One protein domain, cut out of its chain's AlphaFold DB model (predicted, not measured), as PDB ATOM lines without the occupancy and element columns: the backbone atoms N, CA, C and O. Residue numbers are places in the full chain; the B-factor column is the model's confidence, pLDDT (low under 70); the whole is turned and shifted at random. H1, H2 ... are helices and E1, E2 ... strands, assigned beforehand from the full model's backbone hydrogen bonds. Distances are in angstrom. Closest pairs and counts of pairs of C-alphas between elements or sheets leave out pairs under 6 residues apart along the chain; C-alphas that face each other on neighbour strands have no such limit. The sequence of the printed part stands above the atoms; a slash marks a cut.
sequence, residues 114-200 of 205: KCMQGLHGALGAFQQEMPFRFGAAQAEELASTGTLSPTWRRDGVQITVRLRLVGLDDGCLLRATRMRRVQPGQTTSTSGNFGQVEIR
ATOM      1  N   LYS A 114     130.993 161.045 101.310       89.75
ATOM      2  CA  LYS A 114     131.401 159.635 101.337       89.75
ATOM      3  C   LYS A 114     132.879 159.500 100.963       89.75
ATOM      4  O   LYS A 114     133.625 158.816 101.663       89.75
ATOM      5  N   CYS A 115     133.314 160.219  99.935       90.69
ATOM      6  CA  CYS A 115     134.709 160.356  99.550       90.69
ATOM      7  C   CYS A 115     135.541 160.931 100.704       90.69
ATOM      8  O   CYS A 115     136.545 160.339 101.106       90.69
ATOM      9  N   MET A 116     135.089 162.027 101.320       92.62
ATOM     10  CA  MET A 116     135.779 162.633 102.462       92.62
ATOM     11  C   MET A 116     135.842 161.688 103.666       92.62
ATOM     12  O   MET A 116     136.876 161.608 104.329       92.62
ATOM     13  N   GLN A 117     134.790 160.903 103.927       92.00
ATOM     14  CA  GLN A 117     134.824 159.855 104.949       92.00
ATOM     15  C   GLN A 117     135.873 158.774 104.631       92.00
ATOM     16  O   GLN A 117     136.627 158.377 105.524       92.00
ATOM     17  N   GLY A 118     135.962 158.333 103.374       90.38
ATOM     18  CA  GLY A 118     136.990 157.398 102.909       90.38
ATOM     19  C   GLY A 118     138.407 157.961 103.059       90.38
ATOM     20  O   GLY A 118     139.295 157.283 103.578       90.38
ATOM     21  N   LEU A 119     138.606 159.231 102.699       92.62
ATOM     22  CA  LEU A 119     139.871 159.947 102.858       92.62
ATOM     23  C   LEU A 119     140.277 160.070 104.334       92.62
ATOM     24  O   LEU A 119     141.430 159.815 104.685       92.62
ATOM     25  N   HIS A 120     139.328 160.393 105.215       92.88
ATOM     26  CA  HIS A 120     139.541 160.396 106.662       92.88
ATOM     27  C   HIS A 120     139.909 159.009 107.195       92.88
ATOM     28  O   HIS A 120     140.819 158.900 108.016       92.88
ATOM     29  N   GLY A 121     139.255 157.954 106.705       91.19
ATOM     30  CA  GLY A 121     139.602 156.571 107.034       91.19
ATOM     31  C   GLY A 121     141.032 156.218 106.613       91.19
ATOM     32  O   GLY A 121     141.793 155.671 107.412       91.19
ATOM     33  N   ALA A 122     141.431 156.603 105.399       91.69
ATOM     34  CA  ALA A 122     142.778 156.371 104.890       91.69
ATOM     35  C   ALA A 122     143.850 157.130 105.688       91.69
ATOM     36  O   ALA A 122     144.867 156.548 106.066       91.69
ATOM     37  N   LEU A 123     143.610 158.401 106.020       91.75
ATOM     38  CA  LEU A 123     144.482 159.174 106.910       91.75
ATOM     39  C   LEU A 123     144.538 158.568 108.321       91.75
ATOM     40  O   LEU A 123     145.605 158.528 108.936       91.75
ATOM     41  N   GLY A 124     143.415 158.041 108.812       90.50
ATOM     42  CA  GLY A 124     143.330 157.322 110.079       90.50
ATOM     43  C   GLY A 124     144.207 156.067 110.114       90.50
ATOM     44  O   GLY A 124     144.869 155.825 111.121       90.50
ATOM     45  N   ALA A 125     144.281 155.313 109.014       88.81
ATOM     46  CA  ALA A 125     145.183 154.165 108.899       88.81
ATOM     47  C   ALA A 125     146.660 154.593 108.991       88.81
ATOM     48  O   ALA A 125     147.421 154.018 109.765       88.81
ATOM     49  N   PHE A 126     147.054 155.673 108.307       86.62
ATOM     50  CA  PHE A 126     148.409 156.229 108.439       86.62
ATOM     51  C   PHE A 126     148.711 156.757 109.846       86.62
ATOM     52  O   PHE A 126     149.842 156.656 110.316       86.62
ATOM     53  N   GLN A 127     147.713 157.293 110.548       86.62
ATOM     54  CA  GLN A 127     147.854 157.762 111.927       86.62
ATOM     55  C   GLN A 127     148.098 156.625 112.935       86.62
ATOM     56  O   GLN A 127     148.627 156.877 114.016       86.62
ATOM     57  N   GLN A 128     147.759 155.372 112.612       83.12
ATOM     58  CA  GLN A 128     148.131 154.231 113.460       83.12
ATOM     59  C   GLN A 128     149.639 153.951 113.409       83.12
ATOM     60  O   GLN A 128     150.226 153.529 114.403       83.12
ATOM     61  N   GLU A 129     150.275 154.227 112.270       78.69
ATOM     62  CA  GLU A 129     151.704 153.991 112.047       78.69
ATOM     63  C   GLU A 129     152.567 155.241 112.289       78.69
ATOM     64  O   GLU A 129     153.784 155.146 112.473       78.69
ATOM     65  N   MET A 130     151.955 156.430 112.302       77.81
ATOM     66  CA  MET A 130     152.645 157.714 112.405       77.81
ATOM     67  C   MET A 130     152.159 158.523 113.613       77.81
ATOM     68  O   MET A 130     150.961 158.634 113.847       77.81
ATOM     69  N   PRO A 131     153.056 159.194 114.357       76.88
ATOM     70  CA  PRO A 131     152.697 159.950 115.562       76.88
ATOM     71  C   PRO A 131     151.994 161.294 115.268       76.88
ATOM     72  O   PRO A 131     151.963 162.175 116.126       76.88
ATOM     73  N   PHE A 132     151.463 161.483 114.058       77.88
ATOM     74  CA  PHE A 132     150.804 162.709 113.617       77.88
ATOM     75  C   PHE A 132     149.291 162.499 113.541       77.88
ATOM     76  O   PHE A 132     148.834 161.470 113.055       77.88
ATOM     77  N   ARG A 133     148.513 163.484 114.004       83.44
ATOM     78  CA  ARG A 133     147.050 163.453 113.909       83.44
ATOM     79  C   ARG A 133     146.586 164.251 112.704       83.44
ATOM     80  O   ARG A 133     146.912 165.430 112.596       83.44
ATOM     81  N   PHE A 134     145.802 163.623 111.841       85.00
ATOM     82  CA  PHE A 134     145.164 164.308 110.723       85.00
ATOM     83  C   PHE A 134     143.779 164.805 111.150       85.00
ATOM     84  O   PHE A 134     143.007 164.061 111.751       85.00
ATOM     85  N   GLY A 135     143.476 166.072 110.874       83.88
ATOM     86  CA  GLY A 135     142.166 166.681 111.095       83.88
ATOM     87  C   GLY A 135     141.441 166.990 109.783       83.88
ATOM     88  O   GLY A 135     141.912 166.643 108.699       83.88
ATOM     89  N   ALA A 136     140.298 167.677 109.895       84.88
ATOM     90  CA  ALA A 136     139.481 168.125 108.760       84.88
ATOM     91  C   ALA A 136     140.292 168.947 107.745       84.88
ATOM     92  O   ALA A 136     140.341 168.600 106.571       84.88
ATOM     93  N   ALA A 137     141.040 169.945 108.225       88.12
ATOM     94  CA  ALA A 137     141.840 170.821 107.372       88.12
ATOM     95  C   ALA A 137     142.884 170.066 106.530       88.12
ATOM     96  O   ALA A 137     143.100 170.395 105.371       88.12
ATOM     97  N   GLN A 138     143.521 169.028 107.086       90.06
ATOM     98  CA  GLN A 138     144.507 168.234 106.345       90.06
ATOM     99  C   GLN A 138     143.863 167.347 105.277       90.06
ATOM    100  O   GLN A 138     144.477 167.102 104.242       90.06
ATOM    101  N   ALA A 139     142.651 166.849 105.529       90.19
ATOM    102  CA  ALA A 139     141.899 166.096 104.533       90.19
ATOM    103  C   ALA A 139     141.449 167.011 103.383       90.19
ATOM    104  O   ALA A 139     141.613 166.645 102.225       90.19
ATOM    105  N   GLU A 140     140.974 168.220 103.688       90.81
ATOM    106  CA  GLU A 140     140.615 169.236 102.685       90.81
ATOM    107  C   GLU A 140     141.830 169.685 101.852       90.81
ATOM    108  O   GLU A 140     141.756 169.782 100.623       90.81
ATOM    109  N   GLU A 141     142.981 169.906 102.494       91.25
ATOM    110  CA  GLU A 141     144.241 170.230 101.813       91.25
ATOM    111  C   GLU A 141     144.687 169.090 100.887       91.25
ATOM    112  O   GLU A 141     145.076 169.323  99.741       91.25
ATOM    113  N   LEU A 142     144.607 167.844 101.355       91.81
ATOM    114  CA  LEU A 142     144.977 166.679 100.561       91.81
ATOM    115  C   LEU A 142     144.021 166.464  99.380       91.81
ATOM    116  O   LEU A 142     144.492 166.131  98.295       91.81
ATOM    117  N   ALA A 143     142.718 166.682  99.569       91.81
ATOM    118  CA  ALA A 143     141.723 166.566  98.507       91.81
ATOM    119  C   ALA A 143     141.929 167.613  97.402       91.81
ATOM    120  O   ALA A 143     141.883 167.272  96.223       91.81
ATOM    121  N   SER A 144     142.223 168.860  97.784       88.69
ATOM    122  CA  SER A 144     142.384 169.984  96.851       88.69
ATOM    123  C   SER A 144     143.749 170.040  96.162       88.69
ATOM    124  O   SER A 144     143.843 170.440  95.008       88.69
ATOM    125  N   THR A 145     144.829 169.661  96.847       89.94
ATOM    126  CA  THR A 145     146.196 169.787  96.302       89.94
ATOM    127  C   THR A 145     146.783 168.461  95.830       89.94
ATOM    128  O   THR A 145     147.836 168.439  95.185       89.94
ATOM    129  N   GLY A 146     146.159 167.343  96.208       90.62
ATOM    130  CA  GLY A 146     146.658 166.001  95.939       90.62
ATOM    131  C   GLY A 146     147.887 165.609  96.761       90.62
ATOM    132  O   GLY A 146     148.425 164.510  96.588       90.62
ATOM    133  N   THR A 147     148.386 166.477  97.650       92.75
ATOM    134  CA  THR A 147     149.548 166.179  98.495       92.75
ATOM    135  C   THR A 147     149.411 166.732  99.896       92.75
ATOM    136  O   THR A 147     148.780 167.749 100.122       92.75
ATOM    137  N   LEU A 148     150.084 166.090 100.843       92.62
ATOM    138  CA  LEU A 148     150.203 166.597 102.203       92.62
ATOM    139  C   LEU A 148     151.613 166.310 102.712       92.62
ATOM    140  O   LEU A 148     152.164 165.240 102.451       92.62
ATOM    141  N   SER A 149     152.231 167.261 103.414       91.88
ATOM    142  CA  SER A 149     153.595 167.099 103.946       91.88
ATOM    143  C   SER A 149     153.652 167.295 105.465       91.88
ATOM    144  O   SER A 149     154.288 168.248 105.932       91.88
ATOM    145  N   PRO A 150     152.987 166.428 106.260       88.75
ATOM    146  CA  PRO A 150     152.991 166.550 107.710       88.75
ATOM    147  C   PRO A 150     154.417 166.526 108.253       88.75
ATOM    148  O   PRO A 150     155.262 165.726 107.838       88.75
ATOM    149  N   THR A 151     154.667 167.412 109.209       89.00
ATOM    150  CA  THR A 151     155.952 167.538 109.886       89.00
ATOM    151  C   THR A 151     155.738 167.458 111.385       89.00
ATOM    152  O   THR A 151     154.873 168.137 111.930       89.00
ATOM    153  N   TRP A 152     156.549 166.654 112.062       88.62
ATOM    154  CA  TRP A 152     156.550 166.564 113.517       88.62
ATOM    155  C   TRP A 152     157.975 166.490 114.052       88.62
ATOM    156  O   TRP A 152     158.937 166.276 113.309       88.62
ATOM    157  N   ARG A 153     158.118 166.688 115.362       88.81
ATOM    158  CA  ARG A 153     159.397 166.566 116.059       88.81
ATOM    159  C   ARG A 153     159.335 165.424 117.055       88.81
ATOM    160  O   ARG A 153     158.340 165.269 117.756       88.81
ATOM    161  N   ARG A 154     160.407 164.644 117.117       83.12
ATOM    162  CA  ARG A 154     160.602 163.581 118.100       83.12
ATOM    163  C   ARG A 154     162.083 163.509 118.444       83.12
ATOM    164  O   ARG A 154     162.902 163.458 117.535       83.12
ATOM    165  N   ASP A 155     162.413 163.552 119.731       87.56
ATOM    166  CA  ASP A 155     163.786 163.379 120.229       87.56
ATOM    167  C   ASP A 155     164.807 164.327 119.559       87.56
ATOM    168  O   ASP A 155     165.916 163.948 119.201       87.56
ATOM    169  N   GLY A 156     164.403 165.582 119.313       84.69
ATOM    170  CA  GLY A 156     165.240 166.589 118.645       84.69
ATOM    171  C   GLY A 156     165.324 166.463 117.117       84.69
ATOM    172  O   GLY A 156     165.833 167.380 116.472       84.69
ATOM    173  N   VAL A 157     164.759 165.407 116.529       86.88
ATOM    174  CA  VAL A 157     164.696 165.174 115.081       86.88
ATOM    175  C   VAL A 157     163.381 165.711 114.522       86.88
ATOM    176  O   VAL A 157     162.301 165.383 115.014       86.88
ATOM    177  N   GLN A 158     163.453 166.520 113.468       89.69
ATOM    178  CA  GLN A 158     162.287 166.935 112.691       89.69
ATOM    179  C   GLN A 158     162.071 165.949 111.546       89.69
ATOM    180  O   GLN A 158     162.946 165.768 110.701       89.69
ATOM    181  N   ILE A 159     160.905 165.312 111.521       87.94
ATOM    182  CA  ILE A 159     160.529 164.307 110.533       87.94
ATOM    183  C   ILE A 159     159.395 164.880 109.687       87.94
ATOM    184  O   ILE A 159     158.387 165.326 110.226       87.94
ATOM    185  N   THR A 160     159.558 164.858 108.367       89.94
ATOM    186  CA  THR A 160     158.525 165.235 107.398       89.94
ATOM    187  C   THR A 160     158.210 164.032 106.528       89.94
ATOM    188  O   THR A 160     159.119 163.472 105.909       89.94
ATOM    189  N   VAL A 161     156.939 163.651 106.438       90.19
ATOM    190  CA  VAL A 161     156.470 162.629 105.491       90.19
ATOM    191  C   VAL A 161     155.711 163.313 104.372       90.19
ATOM    192  O   VAL A 161     154.978 164.253 104.631       90.19
ATOM    193  N   ARG A 162     155.888 162.863 103.130       91.88
ATOM    194  CA  ARG A 162     155.100 163.321 101.983       91.88
ATOM    195  C   ARG A 162     154.065 162.271 101.613       91.88
ATOM    196  O   ARG A 162     154.427 161.192 101.139       91.88
ATOM    197  N   LEU A 163     152.802 162.623 101.788       92.38
ATOM    198  CA  LEU A 163     151.643 161.899 101.293       92.38
ATOM    199  C   LEU A 163     151.230 162.470  99.934       92.38
ATOM    200  O   LEU A 163     151.352 163.675  99.691       92.38
ATOM    201  N   ARG A 164     150.778 161.602  99.035       92.81
ATOM    202  CA  ARG A 164     150.302 161.975  97.703       92.81
ATOM    203  C   ARG A 164     149.142 161.078  97.292       92.81
ATOM    204  O   ARG A 164     149.208 159.871  97.520       92.81
ATOM    205  N   LEU A 165     148.141 161.673  96.658       93.00
ATOM    206  CA  LEU A 165     147.098 160.966  95.935       93.00
ATOM    207  C   LEU A 165     147.595 160.571  94.540       93.00
ATOM    208  O   LEU A 165     148.298 161.317  93.846       93.00
ATOM    209  N   VAL A 166     147.256 159.349  94.161       90.81
ATOM    210  CA  VAL A 166     147.524 158.761  92.854       90.81
ATOM    211  C   VAL A 166     146.187 158.263  92.323       90.81
ATOM    212  O   VAL A 166     145.519 157.505  93.022       90.81
ATOM    213  N   GLY A 167     145.798 158.694  91.126       88.69
ATOM    214  CA  GLY A 167     144.593 158.190  90.472       88.69
ATOM    215  C   GLY A 167     144.718 156.699  90.163       88.69
ATOM    216  O   GLY A 167     145.788 156.223  89.772       88.69
ATOM    217  N   LEU A 168     143.634 155.971  90.391       86.44
ATOM    218  CA  LEU A 168     143.399 154.611  89.923       86.44
ATOM    219  C   LEU A 168     142.170 154.637  89.007       86.44
ATOM    220  O   LEU A 168     141.378 155.572  89.090       86.44
ATOM    221  N   ASP A 169     141.987 153.599  88.187       81.69
ATOM    222  CA  ASP A 169     140.858 153.526  87.244       81.69
ATOM    223  C   ASP A 169     139.493 153.693  87.947       81.69
ATOM    224  O   ASP A 169     138.629 154.399  87.440       81.69
ATOM    225  N   ASP A 170     139.344 153.120  89.149       82.00
ATOM    226  CA  ASP A 170     138.112 153.151  89.956       82.00
ATOM    227  C   ASP A 170     138.359 153.675  91.388       82.00
ATOM    228  O   ASP A 170     137.793 153.174  92.365       82.00
ATOM    229  N   GLY A 171     139.265 154.643  91.560       87.25
ATOM    230  CA  GLY A 171     139.524 155.169  92.897       87.25
ATOM    231  C   GLY A 171     140.712 156.112  93.028       87.25
ATOM    232  O   GLY A 171     141.379 156.490  92.067       87.25
ATOM    233  N   CYS A 172     141.045 156.418  94.275       91.62
ATOM    234  CA  CYS A 172     142.275 157.106  94.637       91.62
ATOM    235  C   CYS A 172     143.177 156.186  95.465       91.62
ATOM    236  O   CYS A 172     142.716 155.408  96.295       91.62
ATOM    237  N   LEU A 173     144.490 156.318  95.316       93.06
ATOM    238  CA  LEU A 173     145.476 155.698  96.193       93.06
ATOM    239  C   LEU A 173     146.218 156.780  96.970       93.06
ATOM    240  O   LEU A 173     146.952 157.581  96.391       93.06
ATOM    241  N   LEU A 174     146.094 156.765  98.293       93.19
ATOM    242  CA  LEU A 174     146.913 157.589  99.170       93.19
ATOM    243  C   LEU A 174     148.229 156.869  99.459       93.19
ATOM    244  O   LEU A 174     148.231 155.787 100.042       93.19
ATOM    245  N   ARG A 175     149.360 157.468  99.076       92.81
ATOM    246  CA  ARG A 175     150.693 156.871  99.232       92.81
ATOM    247  C   ARG A 175     151.648 157.777 100.001       92.81
ATOM    248  O   ARG A 175     151.796 158.956  99.676       92.81
ATOM    249  N   ALA A 176     152.392 157.198 100.941       89.81
ATOM    250  CA  ALA A 176     153.541 157.837 101.574       89.81
ATOM    251  C   ALA A 176     154.806 157.605 100.732       89.81
ATOM    252  O   ALA A 176     155.238 156.472 100.537       89.81
ATOM    253  N   THR A 177     155.396 158.682 100.208       84.75
ATOM    254  CA  THR A 177     156.424 158.614  99.145       84.75
ATOM    255  C   THR A 177     157.814 159.077  99.572       84.75
ATOM    256  O   THR A 177     158.823 158.717  98.960       84.75
ATOM    257  N   ARG A 178     157.899 159.923 100.600       81.00
ATOM    258  CA  ARG A 178     159.165 160.513 101.037       81.00
ATOM    259  C   ARG A 178     159.161 160.733 102.533       81.00
ATOM    260  O   ARG A 178     158.193 161.269 103.058       81.00
ATOM    261  N   MET A 179     160.265 160.393 103.183       85.00
ATOM    262  CA  MET A 179     160.536 160.745 104.569       85.00
ATOM    263  C   MET A 179     161.814 161.580 104.621       85.00
ATOM    264  O   MET A 179     162.872 161.155 104.157       85.00
ATOM    265  N   ARG A 180     161.720 162.786 105.169       86.44
ATOM    266  CA  ARG A 180     162.854 163.671 105.436       86.44
ATOM    267  C   ARG A 180     163.074 163.725 106.938       86.44
ATOM    268  O   ARG A 180     162.117 163.907 107.677       86.44
ATOM    269  N   ARG A 181     164.321 163.588 107.377       87.81
ATOM    270  CA  ARG A 181     164.725 163.747 108.774       87.81
ATOM    271  C   ARG A 181     165.796 164.823 108.864       87.81
ATOM    272  O   ARG A 181     166.780 164.781 108.126       87.81
ATOM    273  N   VAL A 182     165.587 165.785 109.748       90.12
ATOM    274  CA  VAL A 182     166.516 166.882 110.021       90.12
ATOM    275  C   VAL A 182     166.920 166.793 111.485       90.12
ATOM    276  O   VAL A 182     166.065 166.838 112.368       90.12
ATOM    277  N   GLN A 183     168.218 166.652 111.728       89.62
ATOM    278  CA  GLN A 183     168.831 166.602 113.053       89.62
ATOM    279  C   GLN A 183     170.095 167.478 113.065       89.62
ATOM    280  O   GLN A 183     170.571 167.865 111.991       89.62
ATOM    281  N   PRO A 184     170.648 167.838 114.236       86.56
ATOM    282  CA  PRO A 184     171.859 168.653 114.299       86.56
ATOM    283  C   PRO A 184     172.996 168.038 113.465       86.56
ATOM    284  O   PRO A 184     173.343 166.876 113.649       86.56
ATOM    285  N   GLY A 185     173.530 168.805 112.510       87.06
ATOM    286  CA  GLY A 185     174.637 168.387 111.640       87.06
ATOM    287  C   GLY A 185     174.288 167.391 110.526       87.06
ATOM    288  O   GLY A 185     175.167 167.041 109.746       87.06
ATOM    289  N   GLN A 186     173.033 166.936 110.400       85.06
ATOM    290  CA  GLN A 186     172.672 165.940 109.386       85.06
ATOM    291  C   GLN A 186     171.241 166.110 108.860       85.06
ATOM    292  O   GLN A 186     170.270 166.202 109.609       85.06
ATOM    293  N   THR A 187     171.093 166.078 107.534       87.00
ATOM    294  CA  THR A 187     169.789 165.959 106.866       87.00
ATOM    295  C   THR A 187     169.777 164.697 106.024       87.00
ATOM    296  O   THR A 187     170.621 164.521 105.150       87.00
ATOM    297  N   THR A 188     168.800 163.825 106.260       86.25
ATOM    298  CA  THR A 188     168.571 162.633 105.439       86.25
ATOM    299  C   THR A 188     167.206 162.720 104.774       86.25
ATOM    300  O   THR A 188     166.238 163.243 105.328       86.25
ATOM    301  N   SER A 189     167.128 162.249 103.535       85.62
ATOM    302  CA  SER A 189     165.889 162.210 102.770       85.62
ATOM    303  C   SER A 189     165.834 160.890 102.030       85.62
ATOM    304  O   SER A 189     166.652 160.652 101.147       85.62
ATOM    305  N   THR A 190     164.832 160.079 102.336       83.25
ATOM    306  CA  THR A 190     164.617 158.786 101.693       83.25
ATOM    307  C   THR A 190     163.312 158.835 100.911       83.25
ATOM    308  O   THR A 190     162.272 159.219 101.447       83.25
ATOM    309  N   SER A 191     163.371 158.482  99.631       81.69
ATOM    310  CA  SER A 191     162.204 158.279  98.769       81.69
ATOM    311  C   SER A 191     161.913 156.785  98.648       81.69
ATOM    312  O   SER A 191     162.839 156.000  98.459       81.69
ATOM    313  N   GLY A 192     160.648 156.394  98.744       77.81
ATOM    314  CA  GLY A 192     160.216 154.997  98.701       77.81
ATOM    315  C   GLY A 192     158.718 154.876  98.964       77.81
ATOM    316  O   GLY A 192     158.050 155.886  99.159       77.81
ATOM    317  N   ASN A 193     158.181 153.658  98.965       82.81
ATOM    318  CA  ASN A 193     156.807 153.417  99.404       82.81
ATOM    319  C   ASN A 193     156.818 153.106 100.906       82.81
ATOM    320  O   ASN A 193     157.301 152.051 101.307       82.81
ATOM    321  N   PHE A 194     156.324 154.038 101.720       82.50
ATOM    322  CA  PHE A 194     156.258 153.907 103.182       82.50
ATOM    323  C   PHE A 194     154.857 153.530 103.677       82.50
ATOM    324  O   PHE A 194     154.555 153.725 104.848       82.50
ATOM    325  N   GLY A 195     153.995 153.058 102.777       86.88
ATOM    326  CA  GLY A 195     152.606 152.728 103.058       86.88
ATOM    327  C   GLY A 195     151.691 153.276 101.972       86.88
ATOM    328  O   GLY A 195     151.951 154.332 101.379       86.88
ATOM    329  N   GLN A 196     150.610 152.547 101.708       91.75
ATOM    330  CA  GLN A 196     149.585 152.959 100.761       91.75
ATOM    331  C   GLN A 196     148.208 152.459 101.194       91.75
ATOM    332  O   GLN A 196     148.092 151.348 101.708       91.75
ATOM    333  N   VAL A 197     147.181 153.270 100.959       92.69
ATOM    334  CA  VAL A 197     145.789 152.950 101.278       92.69
ATOM    335  C   VAL A 197     144.908 153.352 100.104       92.69
ATOM    336  O   VAL A 197     145.029 154.457  99.577       92.69
ATOM    337  N   GLU A 198     144.051 152.434  99.677       92.38
ATOM    338  CA  GLU A 198     143.086 152.640  98.599       92.38
ATOM    339  C   GLU A 198     141.835 153.352  99.135       92.38
ATOM    340  O   GLU A 198     141.340 153.032 100.217       92.38
ATOM    341  N   ILE A 199     141.321 154.309  98.369       92.25
ATOM    342  CA  ILE A 199     140.125 155.095  98.654       92.25
ATOM    343  C   ILE A 199     139.177 154.902  97.469       92.25
ATOM    344  O   ILE A 199     139.285 155.577  96.450       92.25
ATOM    345  N   ARG A 200     138.264 153.939  97.604       87.19
ATOM    346  CA  ARG A 200     137.343 153.514  96.533       87.19
ATOM    347  C   ARG A 200     136.174 154.460  96.300       87.19
ATOM    348  O   ARG A 200     135.544 154.419  95.258       87.19
TER     349      ARG A 200
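AT A GLANCE: This is residues 114 to 200 of the 205 residues of an uncharacterized protein of Deltaproteobacteria bacterium (UniProt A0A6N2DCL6). A long, twisted hairpin of E2 and E3 makes the length of this model; H1 packs on E3 and E5 at one end, while E1 and E4 edge the other end. H2 packs crosswise on H1 and only grazes the sheet. The printed part has 87 residues with two named helices, first along the chain, and then five named strands; its class is mixed, helices and strands, and the strands form one branched sheet whose neighbour pairs, E1 and E2, E2 and E3, E3 and E4, and E3 and E5, are antiparallel. It is compact, with a radius of gyration of the C-alphas of 13.4 A, yet elongated, spanning 45 by 23 by 21 A.

IN THESE COORDINATES: Find C-alpha 114 at (131.401, 159.635, 101.337); from there H1 runs 23.6 A to residue 129. H2 is residues 136 to 145, 14.2 A. Next come E1, residues 151 to 154, E2, residues 157 to 168, 34.6 A, and E3, residues 171 to 183, 37.4 A. E4 is residues 186 to 191, and E5, residues 196 to 199, ends at C-alpha 199 at (140.125, 155.095, 98.654).

HOW THE PARTS SIT: E1 to E4 form a meander, each strand the antiparallel neighbour of the one before. Look for N 152 and O 159, 2.9 A, between E1 and E2; N 164 and O 175, 2.9 A, between E2 and E3; N 181 and O 188, 2.8 A, between E3 and E4. E5 is antiparallel to E3, on the same side of it as E4, with N 174 and O 197 2.8 A apart. H1 is on the sheet, over E3 and E5, at a height of 9.2 A; its closest C-alpha pair with E5 is Gly 118 and Ile 199, 5.8 A. H1 touches H2 with residues 116 to 123 alone, closest at the C-alphas of His 120 and Ala 139, 6.5 A. Their lines are only just about perpendicular, at 72 degrees. Every O i to N i+4 pair of H2 is within hydrogen-bond range, and 11 of 12 in H1.

THE WHOLE: The C-alphas farthest apart, of Lys 114 and Gly 185, are 45.3 A apart. The printed part has no cut and no long link, and no printed residue is under 70 in pLDDT.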